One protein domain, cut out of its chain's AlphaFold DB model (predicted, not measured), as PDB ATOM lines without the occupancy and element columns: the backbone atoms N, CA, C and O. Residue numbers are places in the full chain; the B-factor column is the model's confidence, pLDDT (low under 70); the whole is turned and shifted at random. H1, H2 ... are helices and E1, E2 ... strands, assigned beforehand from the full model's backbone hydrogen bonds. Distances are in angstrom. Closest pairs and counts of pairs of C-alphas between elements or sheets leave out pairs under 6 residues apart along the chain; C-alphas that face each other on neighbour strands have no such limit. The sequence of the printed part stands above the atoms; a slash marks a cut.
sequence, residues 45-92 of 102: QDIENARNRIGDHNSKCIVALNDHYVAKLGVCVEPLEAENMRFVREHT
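What this domain is: This is residues 45 to 92 of the 102 residues of an uncharacterized protein of Fusarium oxysporum (UniProt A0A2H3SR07). A small sheet of three strands side by side, E1 to E3, makes the body, and helix H2 sticks out from it as an arm, residues 79 to 92 standing free. The short helix H1 grazes the sheet. The printed part has 48 residues, in the order H1 E1 E2 E3 H2, of mixed class; the sheet, order E1 - E2 - E3, is antiparallel. It is loose, with a radius of gyration of the C-alphas of 12.2 A and spans of 35 by 25 by 17 A.

Where its parts are: E2, residues 60 to 65, is 15.7 A long from first to last C-alpha. E3, residues 69 to 74, is 16.7 A long, and E1, residues 53 to 57, 11.1 A. H1, residues 45 to 48, is 5.2 A long and begins with C-alpha 45 at (-35.096, -36.409, 41.152). H2, residues 79 to 91, is 18.5 A long and ends with C-alpha 91 at (-56.401, -62.966, 40.415).

How they stand to each other: E1, E2 and E3 form a meander, each strand the antiparallel neighbour of the one before. The hairpin E2 and E3 has directions 157 degrees apart, with N 63 and O 71 within hydrogen-bond range at 2.9 A. The hairpin E1 and E2 has directions 169 degrees apart, with N 62 and O 55 at 2.8 A. H1 is on the sheet but only grazes it, with residues 46 to 48; the closest C-alphas of H1 and E2, Ile 47 and Val 63, are 7.0 A apart. H2 is not on the sheet, and is apart from H1, E1 and E2. Every O i to N i+4 pair in H2 is within hydrogen-bond range; H1 is too short for such a pair, and its one O i to N i+3 pair is not within range.

The domain as a whole: The C-alphas farthest apart, those of Asn 49 and His 91, are 35.4 A apart. Without the stretch that stands free, the body spans 25 by 17 by 16 A. The printed part has no cut, and its four links are tight. Mean pLDDT of the printed part is 91.8, and no printed residue is under 70.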
ATOM      1  N   GLN A  45     -35.225 -37.789  40.705       89.44
ATOM      2  CA  GLN A  45     -35.096 -36.409  41.152       89.44
ATOM      3  C   GLN A  45     -36.460 -35.796  41.499       89.44
ATOM      4  O   GLN A  45     -36.554 -35.058  42.481       89.44
ATOM      5  N   ASP A  46     -37.521 -36.112  40.753       92.00
ATOM      6  CA  ASP A  46     -38.880 -35.660  41.071       92.00
ATOM      7  C   ASP A  46     -39.377 -36.282  42.382       92.00
ATOM      8  O   ASP A  46     -39.942 -35.584  43.226       92.00
ATOM      9  N   ILE A  47     -39.108 -37.577  42.583       91.00
ATOM     10  CA  ILE A  47     -39.458 -38.328  43.798       91.00
ATOM     11  C   ILE A  47     -38.748 -37.738  45.026       91.00
ATOM     12  O   ILE A  47     -39.388 -37.451  46.038       91.00
ATOM     13  N   GLU A  48     -37.435 -37.519  44.948       87.50
ATOM     14  CA  GLU A  48     -36.627 -36.994  46.056       87.50
ATOM     15  C   GLU A  48     -37.002 -35.550  46.428       87.50
ATOM     16  O   GLU A  48     -37.051 -35.192  47.614       87.50
ATOM     17  N   ASN A  49     -37.311 -34.729  45.420       89.88
ATOM     18  CA  ASN A  49     -37.695 -33.326  45.596       89.88
ATOM     19  C   ASN A  49     -39.191 -33.125  45.868       89.88
ATOM     20  O   ASN A  49     -39.630 -31.982  46.058       89.88
ATOM     21  N   ALA A  50     -39.981 -34.201  45.916       90.06
ATOM     22  CA  ALA A  50     -41.404 -34.122  46.189       90.06
ATOM     23  C   ALA A  50     -41.661 -33.418  47.530       90.06
ATOM     24  O   ALA A  50     -41.149 -33.792  48.591       90.06
ATOM     25  N   ARG A  51     -42.485 -32.367  47.485       86.81
ATOM     26  CA  ARG A  51     -42.876 -31.601  48.681       86.81
ATOM     27  C   ARG A  51     -44.018 -32.263  49.441       86.81
ATOM     28  O   ARG A  51     -44.136 -32.070  50.648       86.81
ATOM     29  N   ASN A  52     -44.854 -33.024  48.740       88.88
ATOM     30  CA  ASN A  52     -46.038 -33.653  49.305       88.88
ATOM     31  C   ASN A  52     -45.692 -35.020  49.912       88.88
ATOM     32  O   ASN A  52     -45.959 -36.071  49.325       88.88
ATOM     33  N   ARG A  53     -45.043 -34.988  51.081       89.94
ATOM     34  CA  ARG A  53     -44.782 -36.174  51.905       89.94
ATOM     35  C   ARG A  53     -46.045 -36.514  52.687       89.94
ATOM     36  O   ARG A  53     -46.447 -35.763  53.572       89.94
ATOM     37  N   ILE A  54     -46.673 -37.631  52.334       91.94
ATOM     38  CA  ILE A  54     -47.951 -38.070  52.915       91.94
ATOM     39  C   ILE A  54     -47.773 -39.145  53.995       91.94
ATOM     40  O   ILE A  54     -48.741 -39.524  54.650       91.94
ATOM     41  N   GLY A  55     -46.546 -39.625  54.209       86.94
ATOM     42  CA  GLY A  55     -46.210 -40.511  55.318       86.94
ATOM     43  C   GLY A  55     -44.708 -40.754  55.434       86.94
ATOM     44  O   GLY A  55     -44.037 -40.945  54.427       86.94
ATOM     45  N   ASP A  56     -44.205 -40.792  56.667       81.81
ATOM     46  CA  ASP A  56     -42.798 -41.052  56.988       81.81
ATOM     47  C   ASP A  56     -42.724 -42.021  58.174       81.81
ATOM     48  O   ASP A  56     -43.111 -41.685  59.295       81.81
ATOM     49  N   HIS A  57     -42.241 -43.242  57.935       79.44
ATOM     50  CA  HIS A  57     -42.167 -44.292  58.956       79.44
ATOM     51  C   HIS A  57     -40.980 -45.214  58.690       79.44
ATOM     52  O   HIS A  57     -40.745 -45.557  57.544       79.44
ATOM     53  N   ASN A  58     -40.272 -45.687  59.721       76.94
ATOM     54  CA  ASN A  58     -39.263 -46.760  59.620       76.94
ATOM     55  C   ASN A  58     -38.323 -46.650  58.402       76.94
ATOM     56  O   ASN A  58     -38.207 -47.596  57.632       76.94
ATOM     57  N   SER A  59     -37.691 -45.494  58.182       85.38
ATOM     58  CA  SER A  59     -36.762 -45.280  57.055       85.38
ATOM     59  C   SER A  59     -37.365 -45.465  55.651       85.38
ATOM     60  O   SER A  59     -36.615 -45.633  54.687       85.38
ATOM     61  N   LYS A  60     -38.697 -45.411  55.522       88.06
ATOM     62  CA  LYS A  60     -39.423 -45.248  54.259       88.06
ATOM     63  C   LYS A  60     -40.229 -43.947  54.266       88.06
ATOM     64  O   LYS A  60     -40.847 -43.584  55.268       88.06
ATOM     65  N   CYS A  61     -40.227 -43.279  53.125       91.25
ATOM     66  CA  CYS A  61     -40.994 -42.079  52.831       91.25
ATOM     67  C   CYS A  61     -42.050 -42.422  51.778       91.25
ATOM     68  O   CYS A  61     -41.797 -43.226  50.878       91.25
ATOM     69  N   ILE A  62     -43.235 -41.837  51.906       94.38
ATOM     70  CA  ILE A  62     -44.330 -41.946  50.946       94.38
ATOM     71  C   ILE A  62     -44.595 -40.550  50.402       94.38
ATOM     72  O   ILE A  62     -44.931 -39.629  51.153       94.38
ATOM     73  N   VAL A  63     -44.468 -40.403  49.089       94.88
ATOM     74  CA  VAL A  63     -44.639 -39.128  48.397       94.88
ATOM     75  C   VAL A  63     -45.765 -39.228  47.384       94.88
ATOM     76  O   VAL A  63     -45.842 -40.189  46.620       94.88
ATOM     77  N   ALA A  64     -46.644 -38.230  47.381       94.50
ATOM     78  CA  ALA A  64     -47.594 -38.032  46.296       94.50
ATOM     79  C   ALA A  64     -46.929 -37.185  45.205       94.50
ATOM     80  O   ALA A  64     -46.337 -36.139  45.490       94.50
ATOM     81  N   LEU A  65     -47.016 -37.659  43.966       93.25
ATOM     82  CA  LEU A  65     -46.356 -37.099  42.793       93.25
ATOM     83  C   LEU A  65     -47.409 -36.788  41.743       93.25
ATOM     84  O   LEU A  65     -48.036 -37.690  41.178       93.25
ATOM     85  N   ASN A  66     -47.576 -35.493  41.485       85.25
ATOM     86  CA  ASN A  66     -48.657 -34.967  40.656       85.25
ATOM     87  C   ASN A  66     -50.016 -35.530  41.135       85.25
ATOM     88  O   ASN A  66     -50.166 -35.878  42.308       85.25
ATOM     89  N   ASP A  67     -50.994 -35.638  40.237       88.12
ATOM     90  CA  ASP A  67     -52.328 -36.167  40.557       88.12
ATOM     91  C   ASP A  67     -52.479 -37.668  40.231       88.12
ATOM     92  O   ASP A  67     -53.568 -38.231  40.352       88.12
ATOM     93  N   HIS A  68     -51.392 -38.334  39.821       93.94
ATOM     94  CA  HIS A  68     -51.442 -39.688  39.248       93.94
ATOM     95  C   HIS A  68     -50.664 -40.742  40.037       93.94
ATOM     96  O   HIS A  68     -51.001 -41.924  39.950       93.94
ATOM     97  N   TYR A  69     -49.642 -40.344  40.802       96.12
ATOM     98  CA  TYR A  69     -48.685 -41.287  41.375       96.12
ATOM     99  C   TYR A  69     -48.483 -41.121  42.876       96.12
ATOM    100  O   TYR A  69     -48.508 -40.025  43.434       96.12
ATOM    101  N   VAL A  70     -48.210 -42.253  43.520       95.88
ATOM    102  CA  VAL A  70     -47.682 -42.325  44.879       95.88
ATOM    103  C   VAL A  70     -46.445 -43.206  44.829       95.88
ATOM    104  O   VAL A  70     -46.537 -44.362  44.419       95.88
ATOM    105  N   ALA A  71     -45.298 -42.670  45.238       95.25
ATOM    106  CA  ALA A  71     -44.052 -43.421  45.317       95.25
ATOM    107  C   ALA A  71     -43.684 -43.694  46.774       95.25
ATOM    108  O   ALA A  71     -43.928 -42.876  47.666       95.25
ATOM    109  N   LYS A  72     -43.071 -44.855  47.005       94.62
ATOM    110  CA  LYS A  72     -42.430 -45.197  48.273       94.62
ATOM    111  C   LYS A  72     -40.935 -45.314  48.034       94.62
ATOM    112  O   LYS A  72     -40.526 -45.993  47.102       94.62
ATOM    113  N   LEU A  73     -40.138 -44.675  48.883       90.88
ATOM    114  CA  LEU A  73     -38.680 -44.701  48.801       90.88
ATOM    115  C   LEU A  73     -38.056 -44.933  50.176       90.88
ATOM    116  O   LEU A  73     -38.600 -44.494  51.189       90.88
ATOM    117  N   GLY A  74     -36.906 -45.600  50.207       88.44
ATOM    118  CA  GLY A  74     -36.129 -45.837  51.423       88.44
ATOM    119  C   GLY A  74     -35.791 -47.307  51.658       88.44
ATOM    120  O   GLY A  74     -36.320 -48.203  51.008       88.44
ATOM    121  N   VAL A  75     -34.899 -47.554  52.616       87.06
ATOM    122  CA  VAL A  75     -34.276 -48.872  52.852       87.06
ATOM    123  C   VAL A  75     -35.241 -49.956  53.343       87.06
ATOM    124  O   VAL A  75     -34.894 -51.131  53.328       87.06
ATOM    125  N   CYS A  76     -36.438 -49.576  53.791       88.38
ATOM    126  CA  CYS A  76     -37.472 -50.503  54.262       88.38
ATOM    127  C   CYS A  76     -38.657 -50.623  53.289       88.38
ATOM    128  O   CYS A  76     -39.754 -51.003  53.702       88.38
ATOM    129  N   VAL A  77     -38.474 -50.240  52.021       90.31
ATOM    130  CA  VAL A  77     -39.436 -50.533  50.953       90.31
ATOM    131  C   VAL A  77     -39.164 -51.943  50.436       90.31
ATOM    132  O   VAL A  77     -38.074 -52.232  49.956       90.31
ATOM    133  N   GLU A  78     -40.151 -52.829  50.565       92.19
ATOM    134  CA  GLU A  78     -40.032 -54.238  50.184       92.19
ATOM    135  C   GLU A  78     -40.727 -54.487  48.832       92.19
ATOM    136  O   GLU A  78     -41.930 -54.224  48.725       92.19
ATOM    137  N   PRO A  79     -40.033 -55.049  47.818       94.50
ATOM    138  CA  PRO A  79     -40.638 -55.393  46.522       94.50
ATOM    139  C   PRO A  79     -41.858 -56.317  46.630       94.50
ATOM    140  O   PRO A  79     -42.780 -56.233  45.817       94.50
ATOM    141  N   LEU A  80     -41.914 -57.134  47.688       96.19
ATOM    142  CA  LEU A  80     -43.027 -58.036  47.984       96.19
ATOM    143  C   LEU A  80     -44.380 -57.308  48.071       96.19
ATOM    144  O   LEU A  80     -45.413 -57.888  47.737       96.19
ATOM    145  N   GLU A  81     -44.408 -56.038  48.498       95.62
ATOM    146  CA  GLU A  81     -45.649 -55.256  48.480       95.62
ATOM    147  C   GLU A  81     -46.185 -55.129  47.048       95.62
ATOM    148  O   GLU A  81     -47.360 -55.398  46.798       95.62
ATOM    149  N   ALA A  82     -45.321 -54.769  46.100       96.88
ATOM    150  CA  ALA A  82     -45.694 -54.590  44.707       96.88
ATOM    151  C   ALA A  82     -46.081 -55.916  44.036       96.88
ATOM    152  O   ALA A  82     -47.088 -55.970  43.327       96.88
ATOM    153  N   GLU A  83     -45.340 -56.993  44.304       97.12
ATOM    154  CA  GLU A  83     -45.674 -58.340  43.824       97.12
ATOM    155  C   GLU A  83     -47.070 -58.768  44.285       97.12
ATOM    156  O   GLU A  83     -47.898 -59.181  43.471       97.12
ATOM    157  N   ASN A  84     -47.375 -58.580  45.572       97.31
ATOM    158  CA  ASN A  84     -48.688 -58.897  46.123       97.31
ATOM    159  C   ASN A  84     -49.793 -58.032  45.509       97.31
ATOM    160  O   ASN A  84     -50.861 -58.550  45.189       97.31
ATOM    161  N   MET A  85     -49.558 -56.729  45.312       97.50
ATOM    162  CA  MET A  85     -50.547 -55.854  44.670       97.50
ATOM    163  C   MET A  85     -50.842 -56.299  43.234       97.50
ATOM    164  O   MET A  85     -52.007 -56.334  42.833       97.50
ATOM    165  N   ARG A  86     -49.815 -56.687  42.469       96.62
ATOM    166  CA  ARG A  86     -49.989 -57.215  41.110       96.62
ATOM    167  C   ARG A  86     -50.748 -58.538  41.121       96.62
ATOM    168  O   ARG A  86     -51.770 -58.647  40.450       96.62
ATOM    169  N   PHE A  87     -50.327 -59.486  41.958       97.38
ATOM    170  CA  PHE A  87     -50.984 -60.784  42.089       97.38
ATOM    171  C   PHE A  87     -52.468 -60.644  42.456       97.38
ATOM    172  O   PHE A  87     -53.326 -61.226  41.793       97.38
ATOM    173  N   VAL A  88     -52.793 -59.833  43.471       98.00
ATOM    174  CA  VAL A  88     -54.179 -59.611  43.912       98.00
ATOM    175  C   VAL A  88     -55.014 -58.969  42.809       98.00
ATOM    176  O   VAL A  88     -56.153 -59.388  42.597       98.00
ATOM    177  N   ARG A  89     -54.463 -57.989  42.081       96.31
ATOM    178  CA  ARG A  89     -55.158 -57.328  40.967       96.31
ATOM    179  C   ARG A  89     -55.462 -58.290  39.816       96.31
ATOM    180  O   ARG A  89     -56.514 -58.175  39.201       96.31
ATOM    181  N   GLU A  90     -54.545 -59.204  39.517       96.25
ATOM    182  CA  GLU A  90     -54.678 -60.168  38.418       96.25
ATOM    183  C   GLU A  90     -55.640 -61.319  38.748       96.25
ATOM    184  O   GLU A  90     -56.326 -61.824  37.861       96.25
ATOM    185  N   HIS A  91     -55.715 -61.731  40.017       98.06
ATOM    186  CA  HIS A  91     -56.401 -62.966  40.415       98.06
ATOM    187  C   HIS A  91     -57.692 -62.741  41.209       98.06
ATOM    188  O   HIS A  91     -58.364 -63.703  41.585       98.06
ATOM    189  N   THR A  92     -58.055 -61.491  41.500       97.44
ATOM    190  CA  THR A  92     -59.238 -61.165  42.305       97.44
ATOM    191  C   THR A  92     -59.973 -59.940  41.764       97.44
ATOM    192  O   THR A  92     -59.473 -59.213  40.913       97.44
TER     193      THR A  92